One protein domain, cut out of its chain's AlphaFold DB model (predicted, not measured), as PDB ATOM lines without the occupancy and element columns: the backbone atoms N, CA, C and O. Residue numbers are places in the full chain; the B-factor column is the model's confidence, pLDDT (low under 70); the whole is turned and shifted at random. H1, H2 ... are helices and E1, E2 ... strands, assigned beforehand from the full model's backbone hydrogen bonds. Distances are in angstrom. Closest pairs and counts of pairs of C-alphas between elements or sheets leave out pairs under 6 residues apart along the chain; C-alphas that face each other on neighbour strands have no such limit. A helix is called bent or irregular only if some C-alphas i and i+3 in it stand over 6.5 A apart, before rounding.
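Overview. This is residues 212 to 359 of the 359 residues of an uncharacterized protein of Planktothrix paucivesiculata PCC 9631 (UniProt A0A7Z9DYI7). One strongly twisted sheet of seven strands runs through the domain, and the last helix, H4, packs slantwise on one face of its inner strands. H2 packs on H4 from the side of E1 and E2, H3 packs on it from the side of E6, and H1 packs on E2. The printed part has 148 residues, with two named helices, seven strands and two more helices in that order; the sheet runs E1 E2 E3 E4 E5 E6 E7, antiparallel throughout, a meander in which each strand is the antiparallel neighbour of the one before. The class is mixed, helices and strands. The whole is compact, with a radius of gyration of the C-alphas of 14.7 A and spans of 45 by 33 by 30 A.

Arrangement. Begin with H1, residues 216 to 222, and H2, residues 227 to 243: they are close but not clearly touching, the closest C-alphas being those of Ile 222 and Gln 230, 5.9 A apart. H2 only grazes the sheet, with its residues 233 to 242. Next come the strands E1, 248 to 252, E2, 255 to 260, and E3, 264 to 270; look for N 250 and O 257 at 2.8 A, then N 258 and O 267 at 2.8 A. H1 is on the sheet; its Leu 218 and Ile 256 of E2 have their C-alphas 6.6 A apart, the closest of the two elements. Beyond E3 lie E4, 275 to 280, E5, 293 to 300, E6, 306 to 312, and the edge strand E7, 321 to 323; find N 268 and O 276 at 2.8 A, N 277 and O 296 at 2.8 A, N 297 and O 310 at 2.8 A, and N 311 and O 321 at 2.7 A. H4, residues 343 to 356, is on the sheet at a height of 8.1 A; its closest C-alphas to E4 are Ala 351 and Leu 279, 5.0 A apart. H2 touches H4 with residues 236 to 243 alone, at a shallow tilt of 25 degrees, the same way; the closest C-alphas are those of Phe 243 and Leu 352, 7.4 A apart. H3, residues 325 to 334, is on the same face as H4 and touches it at a steep tilt of 53 degrees; the closest C-alphas are those of Phe 331 and Ile 350, 6.7 A apart. Every O i to N i+4 pair is within hydrogen-bond range in H1, H2 and H4; in H3 0 of 6 are, with 4 of 7 O i to N i+3 pairs.

Along the chain. Find C-alpha 216 at (-20.595, -7.112, 11.497), where H1 begins. H2 runs 24.4 A from C-alpha 227, and E5 20.9 A from C-alpha 293 at (7.181, -13.359, 1.226). H3 is irregular: C-alphas 327 and 330 are 7.3 A apart. H4 runs 20.1 A to C-alpha 356 at (-1.769, -15.772, -6.640).

Size, cuts and confidence. The printed part has no cut, and the C-alphas farthest apart, those of Pro 227 and Met 287, are 46.6 A apart. Met 287 lies in the long link from E4 to E5, residues 281 to 292. Look for pLDDT under 70 at residues 285 to 289, 333 to 340 and 359.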
ATOM      1  N   PRO A 212     -20.918 -10.796  -0.633       84.69
ATOM      2  CA  PRO A 212     -21.788 -10.653   0.522       84.69
ATOM      3  C   PRO A 212     -21.618  -9.262   1.138       84.69
ATOM      4  O   PRO A 212     -20.558  -8.628   0.999       84.69
ATOM      5  N   ASP A 213     -22.629  -8.839   1.891       88.19
ATOM      6  CA  ASP A 213     -22.563  -7.624   2.700       88.19
ATOM      7  C   ASP A 213     -21.341  -7.637   3.635       88.19
ATOM      8  O   ASP A 213     -20.831  -8.710   3.991       88.19
ATOM      9  N   PRO A 214     -20.816  -6.459   4.020       90.38
ATOM     10  CA  PRO A 214     -19.747  -6.378   5.000       90.38
ATOM     11  C   PRO A 214     -20.148  -7.072   6.312       90.38
ATOM     12  O   PRO A 214     -21.244  -6.852   6.828       90.38
ATOM     13  N   PRO A 215     -19.265  -7.893   6.889       89.12
ATOM     14  CA  PRO A 215     -19.551  -8.618   8.117       89.12
ATOM     15  C   PRO A 215     -19.621  -7.640   9.298       89.12
ATOM     16  O   PRO A 215     -18.842  -6.685   9.387       89.12
ATOM     17  N   ASN A 216     -20.472  -7.932  10.284       88.88
ATOM     18  CA  ASN A 216     -20.595  -7.112  11.497       88.88
ATOM     19  C   ASN A 216     -19.260  -6.917  12.234       88.88
ATOM     20  O   ASN A 216     -19.040  -5.885  12.860       88.88
ATOM     21  N   SER A 217     -18.353  -7.894  12.175       88.88
ATOM     22  CA  SER A 217     -17.011  -7.780  12.752       88.88
ATOM     23  C   SER A 217     -16.160  -6.710  12.063       88.88
ATOM     24  O   SER A 217     -15.466  -5.974  12.761       88.88
ATOM     25  N   LEU A 218     -16.234  -6.580  10.733       90.75
ATOM     26  CA  LEU A 218     -15.550  -5.511  10.000       90.75
ATOM     27  C   LEU A 218     -16.169  -4.157  10.338       90.75
ATOM     28  O   LEU A 218     -15.434  -3.230  10.657       90.75
ATOM     29  N   LEU A 219     -17.503  -4.067  10.340       92.12
ATOM     30  CA  LEU A 219     -18.213  -2.836  10.698       92.12
ATOM     31  C   LEU A 219     -17.839  -2.362  12.109       92.12
ATOM     32  O   LEU A 219     -17.593  -1.181  12.318       92.12
ATOM     33  N   LYS A 220     -17.698  -3.288  13.066       91.38
ATOM     34  CA  LYS A 220     -17.199  -2.979  14.414       91.38
ATOM     35  C   LYS A 220     -15.754  -2.479  14.409       91.38
ATOM     36  O   LYS A 220     -15.458  -1.541  15.140       91.38
ATOM     37  N   ILE A 221     -14.867  -3.079  13.611       89.75
ATOM     38  CA  ILE A 221     -13.464  -2.643  13.489       89.75
ATOM     39  C   ILE A 221     -13.388  -1.199  12.981       89.75
ATOM     40  O   ILE A 221     -12.696  -0.387  13.583       89.75
ATOM     41  N   ILE A 222     -14.155  -0.867  11.941       91.69
ATOM     42  CA  ILE A 222     -14.098   0.456  11.302       91.69
ATOM     43  C   ILE A 222     -15.043   1.490  11.930       91.69
ATOM     44  O   ILE A 222     -15.045   2.637  11.502       91.69
ATOM     45  N   SER A 223     -15.838   1.115  12.937       91.12
ATOM     46  CA  SER A 223     -16.880   1.977  13.525       91.12
ATOM     47  C   SER A 223     -16.361   3.307  14.080       91.12
ATOM     48  O   SER A 223     -17.073   4.304  14.033       91.12
ATOM     49  N   ASN A 224     -15.111   3.336  14.550       87.75
ATOM     50  CA  ASN A 224     -14.469   4.534  15.099       87.75
ATOM     51  C   ASN A 224     -13.738   5.379  14.037       87.75
ATOM     52  O   ASN A 224     -13.114   6.383  14.375       87.75
ATOM     53  N   CYS A 225     -13.753   4.970  12.766       88.06
ATOM     54  CA  CYS A 225     -13.171   5.737  11.664       88.06
ATOM     55  C   CYS A 225     -14.122   6.835  11.181       88.06
ATOM     56  O   CYS A 225     -15.341   6.697  11.297       88.06
ATOM     57  N   SER A 226     -13.572   7.871  10.539       90.12
ATOM     58  CA  SER A 226     -14.385   8.839   9.794       90.12
ATOM     59  C   SER A 226     -15.162   8.152   8.654       90.12
ATOM     60  O   SER A 226     -14.713   7.107   8.159       90.12
ATOM     61  N   PRO A 227     -16.301   8.710   8.202       92.44
ATOM     62  CA  PRO A 227     -17.093   8.133   7.114       92.44
ATOM     63  C   PRO A 227     -16.284   7.873   5.835       92.44
ATOM     64  O   PRO A 227     -16.434   6.823   5.211       92.44
ATOM     65  N   GLU A 228     -15.366   8.773   5.485       90.56
ATOM     66  CA  GLU A 228     -14.494   8.650   4.311       90.56
ATOM     67  C   GLU A 228     -13.561   7.444   4.455       90.56
ATOM     68  O   GLU A 228     -13.433   6.629   3.539       90.56
ATOM     69  N   LYS A 229     -12.959   7.274   5.640       88.50
ATOM     70  CA  LYS A 229     -12.101   6.126   5.960       88.50
ATOM     71  C   LYS A 229     -12.882   4.812   5.930       88.50
ATOM     72  O   LYS A 229     -12.373   3.814   5.421       88.50
ATOM     73  N   GLN A 230     -14.118   4.798   6.428       91.88
ATOM     74  CA  GLN A 230     -14.979   3.614   6.362       91.88
ATOM     75  C   GLN A 230     -15.281   3.228   4.911       91.88
ATOM     76  O   GLN A 230     -15.076   2.075   4.527       91.88
ATOM     77  N   GLN A 231     -15.710   4.188   4.085       92.56
ATOM     78  CA  GLN A 231     -15.977   3.957   2.663       92.56
ATOM     79  C   GLN A 231     -14.731   3.469   1.924       92.56
ATOM     80  O   GLN A 231     -14.812   2.533   1.127       92.56
ATOM     81  N   TYR A 232     -13.569   4.043   2.233       91.06
ATOM     82  CA  TYR A 232     -12.305   3.628   1.646       91.06
ATOM     83  C   TYR A 232     -11.948   2.175   2.005       91.06
ATOM     84  O   TYR A 232     -11.642   1.377   1.119       91.06
ATOM     85  N   ILE A 233     -12.086   1.770   3.273       91.69
ATOM     86  CA  ILE A 233     -11.858   0.373   3.688       91.69
ATOM     87  C   ILE A 233     -12.847  -0.583   3.001       91.69
ATOM     88  O   ILE A 233     -12.464  -1.681   2.591       91.69
ATOM     89  N   LEU A 234     -14.109  -0.181   2.820       93.25
ATOM     90  CA  LEU A 234     -15.099  -0.977   2.087       93.25
ATOM     91  C   LEU A 234     -14.771  -1.086   0.586       93.25
ATOM     92  O   LEU A 234     -14.953  -2.159   0.000       93.25
ATOM     93  N   LYS A 235     -14.231  -0.024  -0.027       92.44
ATOM     94  CA  LYS A 235     -13.695  -0.053  -1.398       92.44
ATOM     95  C   LYS A 235     -12.530  -1.041  -1.498       92.44
ATOM     96  O   LYS A 235     -12.544  -1.896  -2.382       92.44
ATOM     97  N   LEU A 236     -11.583  -0.999  -0.556       91.38
ATOM     98  CA  LEU A 236     -10.467  -1.949  -0.493       91.38
ATOM     99  C   LEU A 236     -10.944  -3.392  -0.304       91.38
ATOM    100  O   LEU A 236     -10.468  -4.289  -0.994       91.38
ATOM    101  N   ARG A 237     -11.928  -3.629   0.573       92.62
ATOM    102  CA  ARG A 237     -12.559  -4.947   0.732       92.62
ATOM    103  C   ARG A 237     -13.088  -5.463  -0.606       92.62
ATOM    104  O   ARG A 237     -12.822  -6.609  -0.965       92.62
ATOM    105  N   LYS A 238     -13.847  -4.634  -1.333       91.50
ATOM    106  CA  LYS A 238     -14.383  -4.989  -2.655       91.50
ATOM    107  C   LYS A 238     -13.251  -5.324  -3.626       91.50
ATOM    108  O   LYS A 238     -13.316  -6.364  -4.271       91.50
ATOM    109  N   HIS A 239     -12.213  -4.493  -3.681       91.19
ATOM    110  CA  HIS A 239     -11.033  -4.704  -4.522       91.19
ATOM    111  C   HIS A 239     -10.348  -6.052  -4.245       91.19
ATOM    112  O   HIS A 239     -10.209  -6.876  -5.146       91.19
ATOM    113  N   ILE A 240     -10.038  -6.333  -2.976       92.00
ATOM    114  CA  ILE A 240      -9.400  -7.581  -2.528       92.00
ATOM    115  C   ILE A 240     -10.259  -8.803  -2.868       92.00
ATOM    116  O   ILE A 240      -9.767  -9.789  -3.412       92.00
ATOM    117  N   LEU A 241     -11.557  -8.757  -2.553       90.56
ATOM    118  CA  LEU A 241     -12.462  -9.886  -2.770       90.56
ATOM    119  C   LEU A 241     -12.765 -10.130  -4.251       90.56
ATOM    120  O   LEU A 241     -13.053 -11.268  -4.622       90.56
ATOM    121  N   CYS A 242     -12.720  -9.096  -5.087       89.44
ATOM    122  CA  CYS A 242     -12.922  -9.223  -6.526       89.44
ATOM    123  C   CYS A 242     -11.655  -9.626  -7.282       89.44
ATOM    124  O   CYS A 242     -11.774 -10.011  -8.441       89.44
ATOM    125  N   PHE A 243     -10.475  -9.569  -6.659       86.75
ATOM    126  CA  PHE A 243      -9.218  -9.923  -7.316       86.75
ATOM    127  C   PHE A 243      -9.206 -11.373  -7.817       86.75
ATOM    128  O   PHE A 243      -8.800 -11.639  -8.944       86.75
ATOM    129  N   HIS A 244      -9.678 -12.321  -7.001       84.88
ATOM    130  CA  HIS A 244      -9.729 -13.729  -7.384       84.88
ATOM    131  C   HIS A 244     -10.832 -14.491  -6.629       84.88
ATOM    132  O   HIS A 244     -10.999 -14.330  -5.423       84.88
ATOM    133  N   GLU A 245     -11.551 -15.396  -7.304       82.19
ATOM    134  CA  GLU A 245     -12.715 -16.127  -6.748       82.19
ATOM    135  C   GLU A 245     -12.393 -17.017  -5.532       82.19
ATOM    136  O   GLU A 245     -13.261 -17.369  -4.730       82.19
ATOM    137  N   LYS A 246     -11.127 -17.428  -5.420       84.94
ATOM    138  CA  LYS A 246     -10.627 -18.272  -4.326       84.94
ATOM    139  C   LYS A 246     -10.271 -17.464  -3.075       84.94
ATOM    140  O   LYS A 246     -10.024 -18.082  -2.041       84.94
ATOM    141  N   ILE A 247     -10.252 -16.130  -3.156       88.94
ATOM    142  CA  ILE A 247     -10.078 -15.268  -1.987       88.94
ATOM    143  C   ILE A 247     -11.377 -15.271  -1.185       88.94
ATOM    144  O   ILE A 247     -12.465 -14.978  -1.681       88.94
ATOM    145  N   GLN A 248     -11.232 -15.607   0.084       89.62
ATOM    146  CA  GLN A 248     -12.272 -15.661   1.090       89.62
ATOM    147  C   GLN A 248     -12.024 -14.571   2.125       89.62
ATOM    148  O   GLN A 248     -10.882 -14.204   2.406       89.62
ATOM    149  N   GLU A 249     -13.110 -14.094   2.719       91.44
ATOM    150  CA  GLU A 249     -13.069 -13.287   3.929       91.44
ATOM    151  C   GLU A 249     -13.127 -14.229   5.139       91.44
ATOM    152  O   GLU A 249     -14.041 -15.044   5.255       91.44
ATOM    153  N   ILE A 250     -12.120 -14.163   6.009       90.50
ATOM    154  CA  ILE A 250     -11.924 -15.080   7.134       90.50
ATOM    155  C   ILE A 250     -11.997 -14.285   8.433       90.50
ATOM    156  O   ILE A 250     -11.219 -13.354   8.670       90.50
ATOM    157  N   TYR A 251     -12.921 -14.692   9.297       86.25
ATOM    158  CA  TYR A 251     -13.225 -14.000  10.543       86.25
ATOM    159  C   TYR A 251     -12.405 -14.545  11.707       86.25
ATOM    160  O   TYR A 251     -12.360 -15.751  11.947       86.25
ATOM    161  N   ALA A 252     -11.796 -13.641  12.468       83.94
ATOM    162  CA  ALA A 252     -11.212 -13.944  13.763       83.94
ATOM    163  C   ALA A 252     -11.432 -12.768  14.735       83.94
ATOM    164  O   ALA A 252     -11.757 -11.654  14.309       83.94
ATOM    165  N   PRO A 253     -11.293 -12.986  16.053       83.75
ATOM    166  CA  PRO A 253     -11.430 -11.908  17.026       83.75
ATOM    167  C   PRO A 253     -10.486 -10.740  16.704       83.75
ATOM    168  O   PRO A 253      -9.283 -10.936  16.554       83.75
ATOM    169  N   ALA A 254     -11.046  -9.531  16.592       87.06
ATOM    170  CA  ALA A 254     -10.328  -8.277  16.323       87.06
ATOM    171  C   ALA A 254      -9.538  -8.202  14.995       87.06
ATOM    172  O   ALA A 254      -8.756  -7.267  14.811       87.06
ATOM    173  N   VAL A 255      -9.744  -9.142  14.065       90.94
ATOM    174  CA  VAL A 255      -9.078  -9.142  12.758       90.94
ATOM    175  C   VAL A 255      -9.959  -9.750  11.669       90.94
ATOM    176  O   VAL A 255     -10.570 -10.803  11.850       90.94
ATOM    177  N   ILE A 256      -9.976  -9.108  10.506       93.00
ATOM    178  CA  ILE A 256     -10.495  -9.682   9.262       93.00
ATOM    179  C   ILE A 256      -9.302 -10.059   8.404       93.00
ATOM    180  O   ILE A 256      -8.411  -9.237   8.192       93.00
ATOM    181  N   LYS A 257      -9.266 -11.300   7.926       94.62
ATOM    182  CA  LYS A 257      -8.216 -11.777   7.025       94.62
ATOM    183  C   LYS A 257      -8.805 -12.061   5.654       94.62
ATOM    184  O   LYS A 257      -9.950 -12.493   5.552       94.62
ATOM    185  N   TYR A 258      -7.999 -11.883   4.621       94.62
ATOM    186  CA  TYR A 258      -8.348 -12.198   3.245       94.62
ATOM    187  C   TYR A 258      -7.319 -13.167   2.674       94.62
ATOM    188  O   TYR A 258      -6.117 -12.998   2.880       94.62
ATOM    189  N   GLY A 259      -7.789 -14.209   1.996       92.25
ATOM    190  CA  GLY A 259      -6.938 -15.254   1.429       92.25
ATOM    191  C   GLY A 259      -7.685 -16.573   1.284       92.25
ATOM    192  O   GLY A 259      -8.906 -16.581   1.175       92.25
ATOM    193  N   ARG A 260      -6.981 -17.704   1.301       88.38
ATOM    194  CA  ARG A 260      -7.588 -19.042   1.238       88.38
ATOM    195  C   ARG A 260      -7.127 -19.889   2.418       88.38
ATOM    196  O   ARG A 260      -5.952 -20.224   2.527       88.38
ATOM    197  N   GLY A 261      -8.069 -20.296   3.266       83.69
ATOM    198  CA  GLY A 261      -7.750 -21.072   4.467       83.69
ATOM    199  C   GLY A 261      -6.888 -20.294   5.470       83.69
ATOM    200  O   GLY A 261      -6.738 -19.080   5.376       83.69
ATOM    201  N   LYS A 262      -6.334 -20.991   6.468       79.56
ATOM    202  CA  LYS A 262      -5.607 -20.343   7.577       79.56
ATOM    203  C   LYS A 262      -4.184 -19.913   7.212       79.56
ATOM    204  O   LYS A 262      -3.699 -18.937   7.781       79.56
ATOM    205  N   ASP A 263      -3.559 -20.611   6.266       81.50
ATOM    206  CA  ASP A 263      -2.122 -20.490   5.995       81.50
ATOM    207  C   ASP A 263      -1.795 -19.661   4.747       81.50
ATOM    208  O   ASP A 263      -0.664 -19.199   4.602       81.50
ATOM    209  N   ASN A 264      -2.772 -19.412   3.866       88.19
ATOM    210  CA  ASN A 264      -2.563 -18.640   2.640       88.19
ATOM    211  C   ASN A 264      -3.314 -17.301   2.674       88.19
ATOM    212  O   ASN A 264      -4.273 -17.084   1.930       88.19
ATOM    213  N   ILE A 265      -2.885 -16.421   3.580       92.62
ATOM    214  CA  ILE A 265      -3.408 -15.057   3.750       92.62
ATOM    215  C   ILE A 265      -2.627 -14.076   2.859       92.62
ATOM    216  O   ILE A 265      -1.415 -14.222   2.667       92.62
ATOM    217  N   CYS A 266      -3.324 -13.082   2.307       94.12
ATOM    218  CA  CYS A 266      -2.736 -11.966   1.561       94.12
ATOM    219  C   CYS A 266      -2.838 -10.634   2.317       94.12
ATOM    220  O   CYS A 266      -1.865  -9.882   2.345       94.12
ATOM    221  N   VAL A 267      -3.978 -10.373   2.966       96.00
ATOM    222  CA  VAL A 267      -4.266  -9.111   3.666       96.00
ATOM    223  C   VAL A 267      -4.927  -9.387   5.019       96.00
ATOM    224  O   VAL A 267      -5.802 -10.246   5.121       96.00
ATOM    225  N   GLU A 268      -4.556  -8.643   6.058       95.06
ATOM    226  CA  GLU A 268      -5.284  -8.554   7.328       95.06
ATOM    227  C   GLU A 268      -5.643  -7.095   7.636       95.06
ATOM    228  O   GLU A 268      -4.818  -6.202   7.455       95.06
ATOM    229  N   ILE A 269      -6.845  -6.875   8.169       92.88
ATOM    230  CA  ILE A 269      -7.300  -5.595   8.725       92.88
ATOM    231  C   ILE A 269      -7.605  -5.817  10.204       92.88
ATOM    232  O   ILE A 269      -8.416  -6.685  10.544       92.88
ATOM    233  N   ARG A 270      -6.948  -5.066  11.089       90.75
ATOM    234  CA  ARG A 270      -7.101  -5.199  12.547       90.75
ATOM    235  C   ARG A 270      -7.917  -4.068  13.166       90.75
ATOM    236  O   ARG A 270      -8.174  -3.055  12.532       90.75
ATOM    237  N   LYS A 271      -8.336  -4.267  14.422       82.50
ATOM    238  CA  LYS A 271      -9.176  -3.340  15.212       82.50
ATOM    239  C   LYS A 271      -8.604  -1.925  15.368       82.50
ATOM    240  O   LYS A 271      -9.367  -0.982  15.513       82.50
ATOM    241  N   ASP A 272      -7.289  -1.777  15.345       79.44
ATOM    242  CA  ASP A 272      -6.584  -0.486  15.344       79.44
ATOM    243  C   ASP A 272      -6.515   0.155  13.943       79.44
ATOM    244  O   ASP A 272      -5.780   1.114  13.734       79.44
ATOM    245  N   ASN A 273      -7.269  -0.381  12.977       73.56
ATOM    246  CA  ASN A 273      -7.233  -0.035  11.557       73.56
ATOM    247  C   ASN A 273      -5.857  -0.227  10.905       73.56
ATOM    248  O   ASN A 273      -5.590   0.334   9.844       73.56
ATOM    249  N   SER A 274      -4.990  -1.039  11.516       85.00
ATOM    250  CA  SER A 274      -3.710  -1.388  10.918       85.00
ATOM    251  C   SER A 274      -3.885  -2.468   9.850       85.00
ATOM    252  O   SER A 274      -4.627  -3.450  10.015       85.00
ATOM    253  N   PHE A 275      -3.181  -2.273   8.738       91.00
ATOM    254  CA  PHE A 275      -3.116  -3.222   7.638       91.00
ATOM    255  C   PHE A 275      -1.879  -4.095   7.788       91.00
ATOM    256  O   PHE A 275      -0.780  -3.597   8.043       91.00
ATOM    257  N   TYR A 276      -2.053  -5.398   7.580       94.50
ATOM    258  CA  TYR A 276      -0.937  -6.318   7.407       94.50
ATOM    259  C   TYR A 276      -1.016  -6.955   6.033       94.50
ATOM    260  O   TYR A 276      -2.040  -7.534   5.678       94.50
ATOM    261  N   LEU A 277       0.074  -6.883   5.281       94.81
ATOM    262  CA  LEU A 277       0.169  -7.391   3.919       94.81
ATOM    263  C   LEU A 277       1.238  -8.482   3.843       94.81
ATOM    264  O   LEU A 277       2.292  -8.378   4.470       94.81
ATOM    265  N   CYS A 278       0.982  -9.537   3.074       92.44
ATOM    266  CA  CYS A 278       1.994 -10.543   2.752       92.44
ATOM    267  C   CYS A 278       2.753 -10.144   1.478       92.44
ATOM    268  O   CYS A 278       2.353 -10.510   0.372       92.44
ATOM    269  N   LEU A 279       3.852  -9.407   1.643       90.50
ATOM    270  CA  LEU A 279       4.638  -8.805   0.558       90.50
ATOM    271  C   LEU A 279       5.980  -9.529   0.356       90.50
ATOM    272  O   LEU A 279       6.483 -10.124   1.312       90.50
ATOM    273  N   PRO A 280       6.593  -9.482  -0.841       89.19
ATOM    274  CA  PRO A 280       7.988  -9.887  -1.024       89.19
ATOM    275  C   PRO A 280       8.917  -9.056  -0.127       89.19
ATOM    276  O   PRO A 280       8.680  -7.872   0.084       89.19
ATOM    277  N   ILE A 281       9.969  -9.667   0.416       91.00
ATOM    278  CA  ILE A 281      10.957  -8.976   1.256       91.00
ATOM    279  C   ILE A 281      12.022  -8.340   0.340       91.00
ATOM    280  O   ILE A 281      12.805  -9.095  -0.241       91.00
ATOM    281  N   PRO A 282      12.085  -6.997   0.190       87.75
ATOM    282  CA  PRO A 282      12.828  -6.342  -0.896       87.75
ATOM    283  C   PRO A 282      14.318  -6.682  -1.001       87.75
ATOM    284  O   PRO A 282      14.874  -6.684  -2.098       87.75
ATOM    285  N   ASP A 283      14.973  -6.967   0.116       86.81
ATOM    286  CA  ASP A 283      16.419  -7.168   0.238       86.81
ATOM    287  C   ASP A 283      16.824  -8.640   0.403       86.81
ATOM    288  O   ASP A 283      18.001  -8.945   0.579       86.81
ATOM    289  N   ARG A 284      15.869  -9.574   0.350       81.19
ATOM    290  CA  ARG A 284      16.151 -11.011   0.443       81.19
ATOM    291  C   ARG A 284      15.932 -11.662  -0.910       81.19
ATOM    292  O   ARG A 284      14.847 -12.142  -1.194       81.19
ATOM    293  N   GLN A 285      16.954 -11.701  -1.754       68.75
ATOM    294  CA  GLN A 285      16.902 -12.528  -2.957       68.75
ATOM    295  C   GLN A 285      17.452 -13.915  -2.622       68.75
ATOM    296  O   GLN A 285      18.585 -14.047  -2.165       68.75
ATOM    297  N   VAL A 286      16.649 -14.960  -2.819       64.19
ATOM    298  CA  VAL A 286      17.156 -16.337  -2.769       64.19
ATOM    299  C   VAL A 286      17.759 -16.648  -4.138       64.19
ATOM    300  O   VAL A 286      17.145 -16.311  -5.156       64.19
ATOM    301  N   MET A 287      18.950 -17.262  -4.181       47.28
ATOM    302  CA  MET A 287      19.571 -17.687  -5.443       47.28
ATOM    303  C   MET A 287      18.549 -18.462  -6.289       47.28
ATOM    304  O   MET A 287      18.038 -19.492  -5.855       47.28
ATOM    305  N   GLY A 288      18.233 -17.943  -7.481       56.31
ATOM    306  CA  GLY A 288      17.412 -18.649  -8.465       56.31
ATOM    307  C   GLY A 288      15.947 -18.225  -8.629       56.31
ATOM    308  O   GLY A 288      15.230 -19.001  -9.252       56.31
ATOM    309  N   SER A 289      15.499 -17.054  -8.128       59.47
ATOM    310  CA  SER A 289      14.557 -16.101  -8.803       59.47
ATOM    311  C   SER A 289      13.399 -15.502  -7.980       59.47
ATOM    312  O   SER A 289      12.818 -14.524  -8.441       59.47
ATOM    313  N   LYS A 290      13.058 -15.982  -6.771       70.62
ATOM    314  CA  LYS A 290      11.907 -15.432  -6.009       70.62
ATOM    315  C   LYS A 290      12.292 -14.764  -4.690       70.62
ATOM    316  O   LYS A 290      13.036 -15.326  -3.885       70.62
ATOM    317  N   TYR A 291      11.725 -13.581  -4.454       81.25
ATOM    318  CA  TYR A 291      11.770 -12.919  -3.154       81.25
ATOM    319  C   TYR A 291      10.858 -13.675  -2.171       81.25
ATOM    320  O   TYR A 291       9.684 -13.902  -2.481       81.25
ATOM    321  N   PRO A 292      11.351 -14.080  -0.989       86.50
ATOM    322  CA  PRO A 292      10.523 -14.716   0.015       86.50
ATOM    323  C   PRO A 292       9.475 -13.717   0.495       86.50
ATOM    324  O   PRO A 292       9.764 -12.537   0.699       86.50
ATOM    325  N   SER A 293       8.250 -14.193   0.691       87.62
ATOM    326  CA  SER A 293       7.181 -13.359   1.226       87.62
ATOM    327  C   SER A 293       7.290 -13.228   2.743       87.62
ATOM    328  O   SER A 293       7.501 -14.210   3.456       87.62
ATOM    329  N   GLY A 294       7.080 -12.017   3.238       90.12
ATOM    330  CA  GLY A 294       7.042 -11.666   4.645       90.12
ATOM    331  C   GLY A 294       5.717 -11.020   5.029       90.12
ATOM    332  O   GLY A 294       5.012 -10.459   4.192       90.12
ATOM    333  N   LYS A 295       5.371 -11.092   6.315       94.00
ATOM    334  CA  LYS A 295       4.252 -10.326   6.863       94.00
ATOM    335  C   LYS A 295       4.735  -8.911   7.166       94.00
ATOM    336  O   LYS A 295       5.655  -8.743   7.959       94.00
ATOM    337  N   MET A 296       4.100  -7.922   6.557       95.75
ATOM    338  CA  MET A 296       4.442  -6.510   6.681       95.75
ATOM    339  C   MET A 296       3.301  -5.760   7.360       95.75
ATOM    340  O   MET A 296       2.158  -5.910   6.941       95.75
ATOM    341  N   GLN A 297       3.588  -4.965   8.385       96.00
ATOM    342  CA  GLN A 297       2.659  -4.003   8.972       96.00
ATOM    343  C   GLN A 297       2.793  -2.666   8.244       96.00
ATOM    344  O   GLN A 297       3.902  -2.155   8.094       96.00
ATOM    345  N   ILE A 298       1.673  -2.103   7.804       95.31
ATOM    346  CA  ILE A 298       1.648  -0.846   7.059       95.31
ATOM    347  C   ILE A 298       1.304   0.300   8.006       95.31
ATOM    348  O   ILE A 298       0.246   0.289   8.640       95.31
ATOM    349  N   PHE A 299       2.190   1.291   8.082       91.94
ATOM    350  CA  PHE A 299       1.990   2.511   8.856       91.94
ATOM    351  C   PHE A 299       1.605   3.648   7.917       91.94
ATOM    352  O   PHE A 299       2.370   4.023   7.030       91.94
ATOM    353  N   THR A 300       0.405   4.180   8.112       88.06
ATOM    354  CA  THR A 300      -0.167   5.265   7.313       88.06
ATOM    355  C   THR A 300      -1.165   6.046   8.160       88.06
ATOM    356  O   THR A 300      -1.860   5.466   8.998       88.06
ATOM    357  N   ASN A 301      -1.236   7.359   7.949       80.81
ATOM    358  CA  ASN A 301      -2.154   8.242   8.674       80.81
ATOM    359  C   ASN A 301      -3.493   8.439   7.935       80.81
ATOM    360  O   ASN A 301      -4.543   8.650   8.561       80.81
ATOM    361  N   ASP A 302      -3.466   8.350   6.608       80.75
ATOM    362  CA  ASP A 302      -4.548   8.733   5.696       80.75
ATOM    363  C   ASP A 302      -4.968   7.615   4.725       80.75
ATOM    364  O   ASP A 302      -5.914   7.793   3.962       80.75
ATOM    365  N   PHE A 303      -4.303   6.456   4.778       82.38
ATOM    366  CA  PHE A 303      -4.458   5.341   3.839       82.38
ATOM    367  C   PHE A 303      -4.093   5.666   2.380       82.38
ATOM    368  O   PHE A 303      -4.378   4.867   1.487       82.38
ATOM    369  N   GLN A 304      -3.449   6.806   2.133       77.88
ATOM    370  CA  GLN A 304      -2.987   7.223   0.811       77.88
ATOM    371  C   GLN A 304      -1.463   7.254   0.747       77.88
ATOM    372  O   GLN A 304      -0.890   6.704  -0.195       77.88
ATOM    373  N   GLN A 305      -0.824   7.839   1.762       85.12
ATOM    374  CA  GLN A 305       0.622   7.921   1.896       85.12
ATOM    375  C   GLN A 305       1.113   6.947   2.972       85.12
ATOM    376  O   GLN A 305       0.612   6.905   4.099       85.12
ATOM    377  N   ILE A 306       2.105   6.137   2.617       91.12
ATOM    378  CA  ILE A 306       2.737   5.174   3.511       91.12
ATOM    379  C   ILE A 306       3.937   5.835   4.182       91.12
ATOM    380  O   ILE A 306       4.884   6.258   3.523       91.12
ATOM    381  N   ASN A 307       3.909   5.893   5.511       91.00
ATOM    382  CA  ASN A 307       5.002   6.427   6.319       91.00
ATOM    383  C   ASN A 307       6.126   5.397   6.477       91.00
ATOM    384  O   ASN A 307       7.304   5.740   6.412       91.00
ATOM    385  N   LEU A 308       5.760   4.137   6.741       94.50
ATOM    386  CA  LEU A 308       6.699   3.056   7.036       94.50
ATOM    387  C   LEU A 308       6.053   1.691   6.782       94.50
ATOM    388  O   LEU A 308       4.844   1.515   6.946       94.50
ATOM    389  N   ILE A 309       6.874   0.699   6.449       96.00
ATOM    390  CA  ILE A 309       6.470  -0.695   6.271       96.00
ATOM    391  C   ILE A 309       7.330  -1.564   7.194       96.00
ATOM    392  O   ILE A 309       8.530  -1.707   6.983       96.00
ATOM    393  N   GLY A 310       6.739  -2.136   8.242       95.81
ATOM    394  CA  GLY A 310       7.451  -2.947   9.233       95.81
ATOM    395  C   GLY A 310       7.376  -4.443   8.936       95.81
ATOM    396  O   GLY A 310       6.298  -5.029   8.989       95.81
ATOM    397  N   TYR A 311       8.506  -5.092   8.681       95.69
ATOM    398  CA  TYR A 311       8.594  -6.539   8.490       95.69
ATOM    399  C   TYR A 311       8.581  -7.307   9.807       95.69
ATOM    400  O   TYR A 311       9.387  -7.058  10.705       95.69
ATOM    401  N   ILE A 312       7.698  -8.301   9.876       92.88
ATOM    402  CA  ILE A 312       7.531  -9.219  10.999       92.88
ATOM    403  C   ILE A 312       7.944 -10.627  10.540       92.88
ATOM    404  O   ILE A 312       7.212 -11.269   9.773       92.88
ATOM    405  N   PRO A 313       9.097 -11.145  11.003       88.56
ATOM    406  CA  PRO A 313       9.552 -12.484  10.660       88.56
ATOM    407  C   PRO A 313       8.587 -13.573  11.127       88.56
ATOM    408  O   PRO A 313       7.908 -13.447  12.150       88.56
ATOM    409  N   LYS A 314       8.574 -14.697  10.406       86.44
ATOM    410  CA  LYS A 314       7.774 -15.870  10.777       86.44
ATOM    411  C   LYS A 314       8.105 -16.308  12.212       86.44
ATOM    412  O   LYS A 314       9.268 -16.464  12.564       86.44
ATOM    413  N   GLY A 315       7.071 -16.503  13.031       85.62
ATOM    414  CA  GLY A 315       7.204 -16.894  14.439       85.62
ATOM    415  C   GLY A 315       7.477 -15.739  15.410       85.62
ATOM    416  O   GLY A 315       7.356 -15.938  16.616       85.62
ATOM    417  N   LYS A 316       7.775 -14.527  14.921       87.62
ATOM    418  CA  LYS A 316       7.929 -13.332  15.760       87.62
ATOM    419  C   LYS A 316       6.626 -12.529  15.844       87.62
ATOM    420  O   LYS A 316       5.716 -12.682  15.028       87.62
ATOM    421  N   ARG A 317       6.535 -11.674  16.869       83.81
ATOM    422  CA  ARG A 317       5.406 -10.749  17.096       83.81
ATOM    423  C   ARG A 317       5.769  -9.276  16.897       83.81
ATOM    424  O   ARG A 317       4.867  -8.449  16.869       83.81
ATOM    425  N   SER A 318       7.054  -8.961  16.775       89.19
ATOM    426  CA  SER A 318       7.576  -7.603  16.650       89.19
ATOM    427  C   SER A 318       8.214  -7.373  15.285       89.19
ATOM    428  O   SER A 318       8.599  -8.321  14.592       89.19
ATOM    429  N   ILE A 319       8.331  -6.098  14.930       92.56
ATOM    430  CA  ILE A 319       9.052  -5.655  13.743       92.56
ATOM    431  C   ILE A 319      10.544  -5.923  13.946       92.56
ATOM    432  O   ILE A 319      11.098  -5.628  15.003       92.56
ATOM    433  N   ASP A 320      11.165  -6.518  12.935       91.88
ATOM    434  CA  ASP A 320      12.598  -6.837  12.891       91.88
ATOM    435  C   ASP A 320      13.345  -5.867  11.972       91.88
ATOM    436  O   ASP A 320      14.480  -5.492  12.243       91.88
ATOM    437  N   LYS A 321      12.679  -5.430  10.897       93.88
ATOM    438  CA  LYS A 321      13.213  -4.489   9.918       93.88
ATOM    439  C   LYS A 321      12.107  -3.592   9.385       93.88
ATOM    440  O   LYS A 321      10.960  -4.021   9.296       93.88
ATOM    441  N   SER A 322      12.462  -2.375   9.001       95.06
ATOM    442  CA  SER A 322      11.543  -1.419   8.393       95.06
ATOM    443  C   SER A 322      11.985  -1.080   6.973       95.06
ATOM    444  O   SER A 322      13.180  -1.075   6.681       95.06
ATOM    445  N   TYR A 323      11.012  -0.791   6.122       95.50
ATOM    446  CA  TYR A 323      11.162  -0.440   4.715       95.50
ATOM    447  C   TYR A 323      10.333   0.803   4.414       95.50
ATOM    448  O   TYR A 323       9.362   1.105   5.120       95.50
ATOM    449  N   ARG A 324      10.693   1.503   3.345       94.62
ATOM    450  CA  ARG A 324       9.876   2.567   2.773       94.62
ATOM    451  C   ARG A 324       9.086   2.050   1.573       94.62
ATOM    452  O   ARG A 324       9.308   0.938   1.103       94.62
ATOM    453  N   TYR A 325       8.142   2.852   1.086       92.44
ATOM    454  CA  TYR A 325       7.352   2.502  -0.095       92.44
ATOM    455  C   TYR A 325       8.233   2.294  -1.337       92.44
ATOM    456  O   TYR A 325       8.013   1.349  -2.093       92.44
ATOM    457  N   GLU A 326       9.270   3.118  -1.494       92.69
ATOM    458  CA  GLU A 326      10.176   3.108  -2.647       92.69
ATOM    459  C   GLU A 326      10.921   1.766  -2.791       92.69
ATOM    460  O   GLU A 326      11.183   1.305  -3.900       92.69
ATOM    461  N   ASP A 327      11.160   1.054  -1.680       92.25
ATOM    462  CA  ASP A 327      11.782  -0.279  -1.688       92.25
ATOM    463  C   ASP A 327      10.944  -1.328  -2.452       92.25
ATOM    464  O   ASP A 327      11.456  -2.382  -2.850       92.25
ATOM    465  N   PHE A 328       9.649  -1.053  -2.654       91.25
ATOM    466  CA  PHE A 328       8.705  -1.935  -3.334       91.25
ATOM    467  C   PHE A 328       8.404  -1.526  -4.780       91.25
ATOM    468  O   PHE A 328       7.734  -2.290  -5.475       91.25
ATOM    469  N   GLU A 329       8.907  -0.390  -5.276       87.94
ATOM    470  CA  GLU A 329       8.582   0.118  -6.623       87.94
ATOM    471  C   GLU A 329       8.950  -0.859  -7.742       87.94
ATOM    472  O   GLU A 329       8.199  -1.027  -8.704       87.94
ATOM    473  N   LYS A 330      10.040  -1.612  -7.566       86.19
ATOM    474  CA  LYS A 330      10.450  -2.686  -8.485       86.19
ATOM    475  C   LYS A 330       9.421  -3.813  -8.645       86.19
ATOM    476  O   LYS A 330       9.522  -4.596  -9.581       86.19
ATOM    477  N   PHE A 331       8.450  -3.920  -7.737       84.44
ATOM    478  CA  PHE A 331       7.358  -4.894  -7.805       84.44
ATOM    479  C   PHE A 331       6.065  -4.306  -8.393       84.44
ATOM    480  O   PHE A 331       5.138  -5.060  -8.678       84.44
ATOM    481  N   ILE A 332       5.986  -2.982  -8.575       77.44
ATOM    482  CA  ILE A 332       4.787  -2.283  -9.073       77.44
ATOM    483  C   ILE A 332       4.657  -2.409 -10.597       77.44
ATOM    484  O   ILE A 332       3.548  -2.474 -11.116       77.44
ATOM    485  N   GLN A 333       5.772  -2.537 -11.324       57.47
ATOM    486  CA  GLN A 333       5.786  -2.656 -12.793       57.47
ATOM    487  C   GLN A 333       5.110  -3.934 -13.340       57.47
ATOM    488  O   GLN A 333       5.024  -4.110 -14.547       57.47
ATOM    489  N   VAL A 334       4.612  -4.817 -12.468       52.97
ATOM    490  CA  VAL A 334       3.963  -6.094 -12.818       52.97
ATOM    491  C   VAL A 334       2.423  -5.997 -12.780       52.97
ATOM    492  O   VAL A 334       1.723  -6.989 -12.963       52.97
ATOM    493  N   THR A 335       1.846  -4.818 -12.520       50.88
ATOM    494  CA  THR A 335       0.385  -4.649 -12.433       50.88
ATOM    495  C   THR A 335      -0.159  -3.746 -13.538       50.88
ATOM    496  O   THR A 335       0.013  -2.535 -13.477       50.88
ATOM    497  N   ASP A 336      -0.871  -4.342 -14.504       46.09
ATOM    498  CA  ASP A 336      -1.467  -3.733 -15.717       46.09
ATOM    499  C   ASP A 336      -2.579  -2.681 -15.477       46.09
ATOM    500  O   ASP A 336      -3.496  -2.525 -16.285       46.09
ATOM    501  N   SER A 337      -2.598  -1.975 -14.344       48.53
ATOM    502  CA  SER A 337      -3.646  -0.988 -14.063       48.53
ATOM    503  C   SER A 337      -3.278   0.401 -14.584       48.53
ATOM    504  O   SER A 337      -2.381   1.051 -14.061       48.53
ATOM    505  N   ILE A 338      -4.059   0.867 -15.564       43.22
ATOM    506  CA  ILE A 338      -4.023   2.195 -16.213       43.22
ATOM    507  C   ILE A 338      -4.485   3.345 -15.277       43.22
ATOM    508  O   ILE A 338      -4.409   4.515 -15.637       43.22
ATOM    509  N   GLU A 339      -4.931   3.057 -14.051       53.38
ATOM    510  CA  GLU A 339      -5.313   4.086 -13.072       53.38
ATOM    511  C   GLU A 339      -4.164   4.356 -12.093       53.38
ATOM    512  O   GLU A 339      -3.541   3.417 -11.599       53.38
ATOM    513  N   SER A 340      -3.901   5.631 -11.776       55.53
ATOM    514  CA  SER A 340      -2.948   5.999 -10.726       55.53
ATOM    515  C   SER A 340      -3.508   5.577  -9.364       55.53
ATOM    516  O   SER A 340      -4.224   6.323  -8.692       55.53
ATOM    517  N   LEU A 341      -3.227   4.344  -8.972       72.25
ATOM    518  CA  LEU A 341      -3.554   3.838  -7.651       72.25
ATOM    519  C   LEU A 341      -2.674   4.522  -6.601       72.25
ATOM    520  O   LEU A 341      -1.507   4.844  -6.849       72.25
ATOM    521  N   ASN A 342      -3.231   4.735  -5.410       87.31
ATOM    522  CA  ASN A 342      -2.453   5.259  -4.292       87.31
ATOM    523  C   ASN A 342      -1.467   4.203  -3.750       87.31
ATOM    524  O   ASN A 342      -1.520   3.022  -4.109       87.31
ATOM    525  N   GLN A 343      -0.558   4.617  -2.865       90.81
ATOM    526  CA  GLN A 343       0.519   3.745  -2.391       90.81
ATOM    527  C   GLN A 343      -0.005   2.480  -1.688       90.81
ATOM    528  O   GLN A 343       0.532   1.390  -1.890       90.81
ATOM    529  N   LEU A 344      -1.078   2.585  -0.896       91.44
ATOM    530  CA  LEU A 344      -1.662   1.425  -0.219       91.44
ATOM    531  C   LEU A 344      -2.299   0.437  -1.208       91.44
ATOM    532  O   LEU A 344      -2.095  -0.770  -1.074       91.44
ATOM    533  N   GLU A 345      -3.043   0.927  -2.201       90.81
ATOM    534  CA  GLU A 345      -3.640   0.097  -3.254       90.81
ATOM    535  C   GLU A 345      -2.554  -0.644  -4.058       90.81
ATOM    536  O   GLU A 345      -2.702  -1.841  -4.315       90.81
ATOM    537  N   ASN A 346      -1.417   0.003  -4.347       90.50
ATOM    538  CA  ASN A 346      -0.268  -0.642  -4.995       90.50
ATOM    539  C   ASN A 346       0.328  -1.771  -4.146       90.50
ATOM    540  O   ASN A 346       0.528  -2.882  -4.641       90.50
ATOM    541  N   LEU A 347       0.554  -1.538  -2.849       93.00
ATOM    542  CA  LEU A 347       1.044  -2.591  -1.953       93.00
ATOM    543  C   LEU A 347       0.037  -3.743  -1.822       93.00
ATOM    544  O   LEU A 347       0.431  -4.909  -1.796       93.00
ATOM    545  N   ILE A 348      -1.266  -3.449  -1.776       92.94
ATOM    546  CA  ILE A 348      -2.312  -4.479  -1.783       92.94
ATOM    547  C   ILE A 348      -2.241  -5.299  -3.074       92.94
ATOM    548  O   ILE A 348      -2.286  -6.525  -3.002       92.94
ATOM    549  N   ASN A 349      -2.066  -4.668  -4.237       90.25
ATOM    550  CA  ASN A 349      -1.909  -5.390  -5.500       90.25
ATOM    551  C   ASN A 349      -0.684  -6.304  -5.497       90.25
ATOM    552  O   ASN A 349      -0.804  -7.462  -5.894       90.25
ATOM    553  N   ILE A 350       0.458  -5.841  -4.982       91.25
ATOM    554  CA  ILE A 350       1.651  -6.685  -4.817       91.25
ATOM    555  C   ILE A 350       1.330  -7.888  -3.917       91.25
ATOM    556  O   ILE A 350       1.662  -9.022  -4.260       91.25
ATOM    557  N   ALA A 351       0.643  -7.676  -2.787       93.06
ATOM    558  CA  ALA A 351       0.250  -8.759  -1.883       93.06
ATOM    559  C   ALA A 351      -0.684  -9.778  -2.557       93.06
ATOM    560  O   ALA A 351      -0.584 -10.979  -2.296       93.06
ATOM    561  N   LEU A 352      -1.587  -9.304  -3.416       91.25
ATOM    562  CA  LEU A 352      -2.536 -10.124  -4.164       91.25
ATOM    563  C   LEU A 352      -1.855 -10.932  -5.277       91.25
ATOM    564  O   LEU A 352      -2.112 -12.131  -5.378       91.25
ATOM    565  N   GLN A 353      -0.944 -10.332  -6.051       87.25
ATOM    566  CA  GLN A 353      -0.156 -11.055  -7.061       87.25
ATOM    567  C   GLN A 353       0.748 -12.103  -6.410       87.25
ATOM    568  O   GLN A 353       0.704 -13.281  -6.758       87.25
ATOM    569  N   ASN A 354       1.476 -11.714  -5.364       87.38
ATOM    570  CA  ASN A 354       2.311 -12.629  -4.591       87.38
ATOM    571  C   ASN A 354       1.489 -13.745  -3.908       87.38
ATOM    572  O   ASN A 354       1.985 -14.835  -3.629       87.38
ATOM    573  N   TRP A 355       0.213 -13.507  -3.599       90.12
ATOM    574  CA  TRP A 355      -0.699 -14.557  -3.148       90.12
ATOM    575  C   TRP A 355      -1.110 -15.505  -4.277       90.12
ATOM    576  O   TRP A 355      -1.121 -16.713  -4.052       90.12
ATOM    577  N   LEU A 356      -1.400 -14.978  -5.469       84.56
ATOM    578  CA  LEU A 356      -1.769 -15.772  -6.640       84.56
ATOM    579  C   LEU A 356      -0.630 -16.695  -7.082       84.56
ATOM    580  O   LEU A 356      -0.889 -17.835  -7.421       84.56
ATOM    581  N   GLU A 357       0.622 -16.243  -7.007       80.31
ATOM    582  CA  GLU A 357       1.789 -17.067  -7.349       80.31
ATOM    583  C   GLU A 357       2.093 -18.200  -6.354       80.31
ATOM    584  O   GLU A 357       2.825 -19.138  -6.683       80.31
ATOM    585  N   ARG A 358       1.622 -18.073  -5.107       75.62
ATOM    586  CA  ARG A 358       1.749 -19.109  -4.065       75.62
ATOM    587  C   ARG A 358       0.605 -20.118  -4.120       75.62
ATOM    588  O   ARG A 358       0.693 -21.159  -3.466       75.62
ATOM    589  N   PHE A 359      -0.472 -19.756  -4.812       62.38
ATOM    590  CA  PHE A 359      -1.623 -20.600  -5.072       62.38
ATOM    591  C   PHE A 359      -1.367 -21.470  -6.306       62.38
ATOM    592  O   PHE A 359      -1.798 -22.646  -6.264       62.38
TER     593      PHE A 359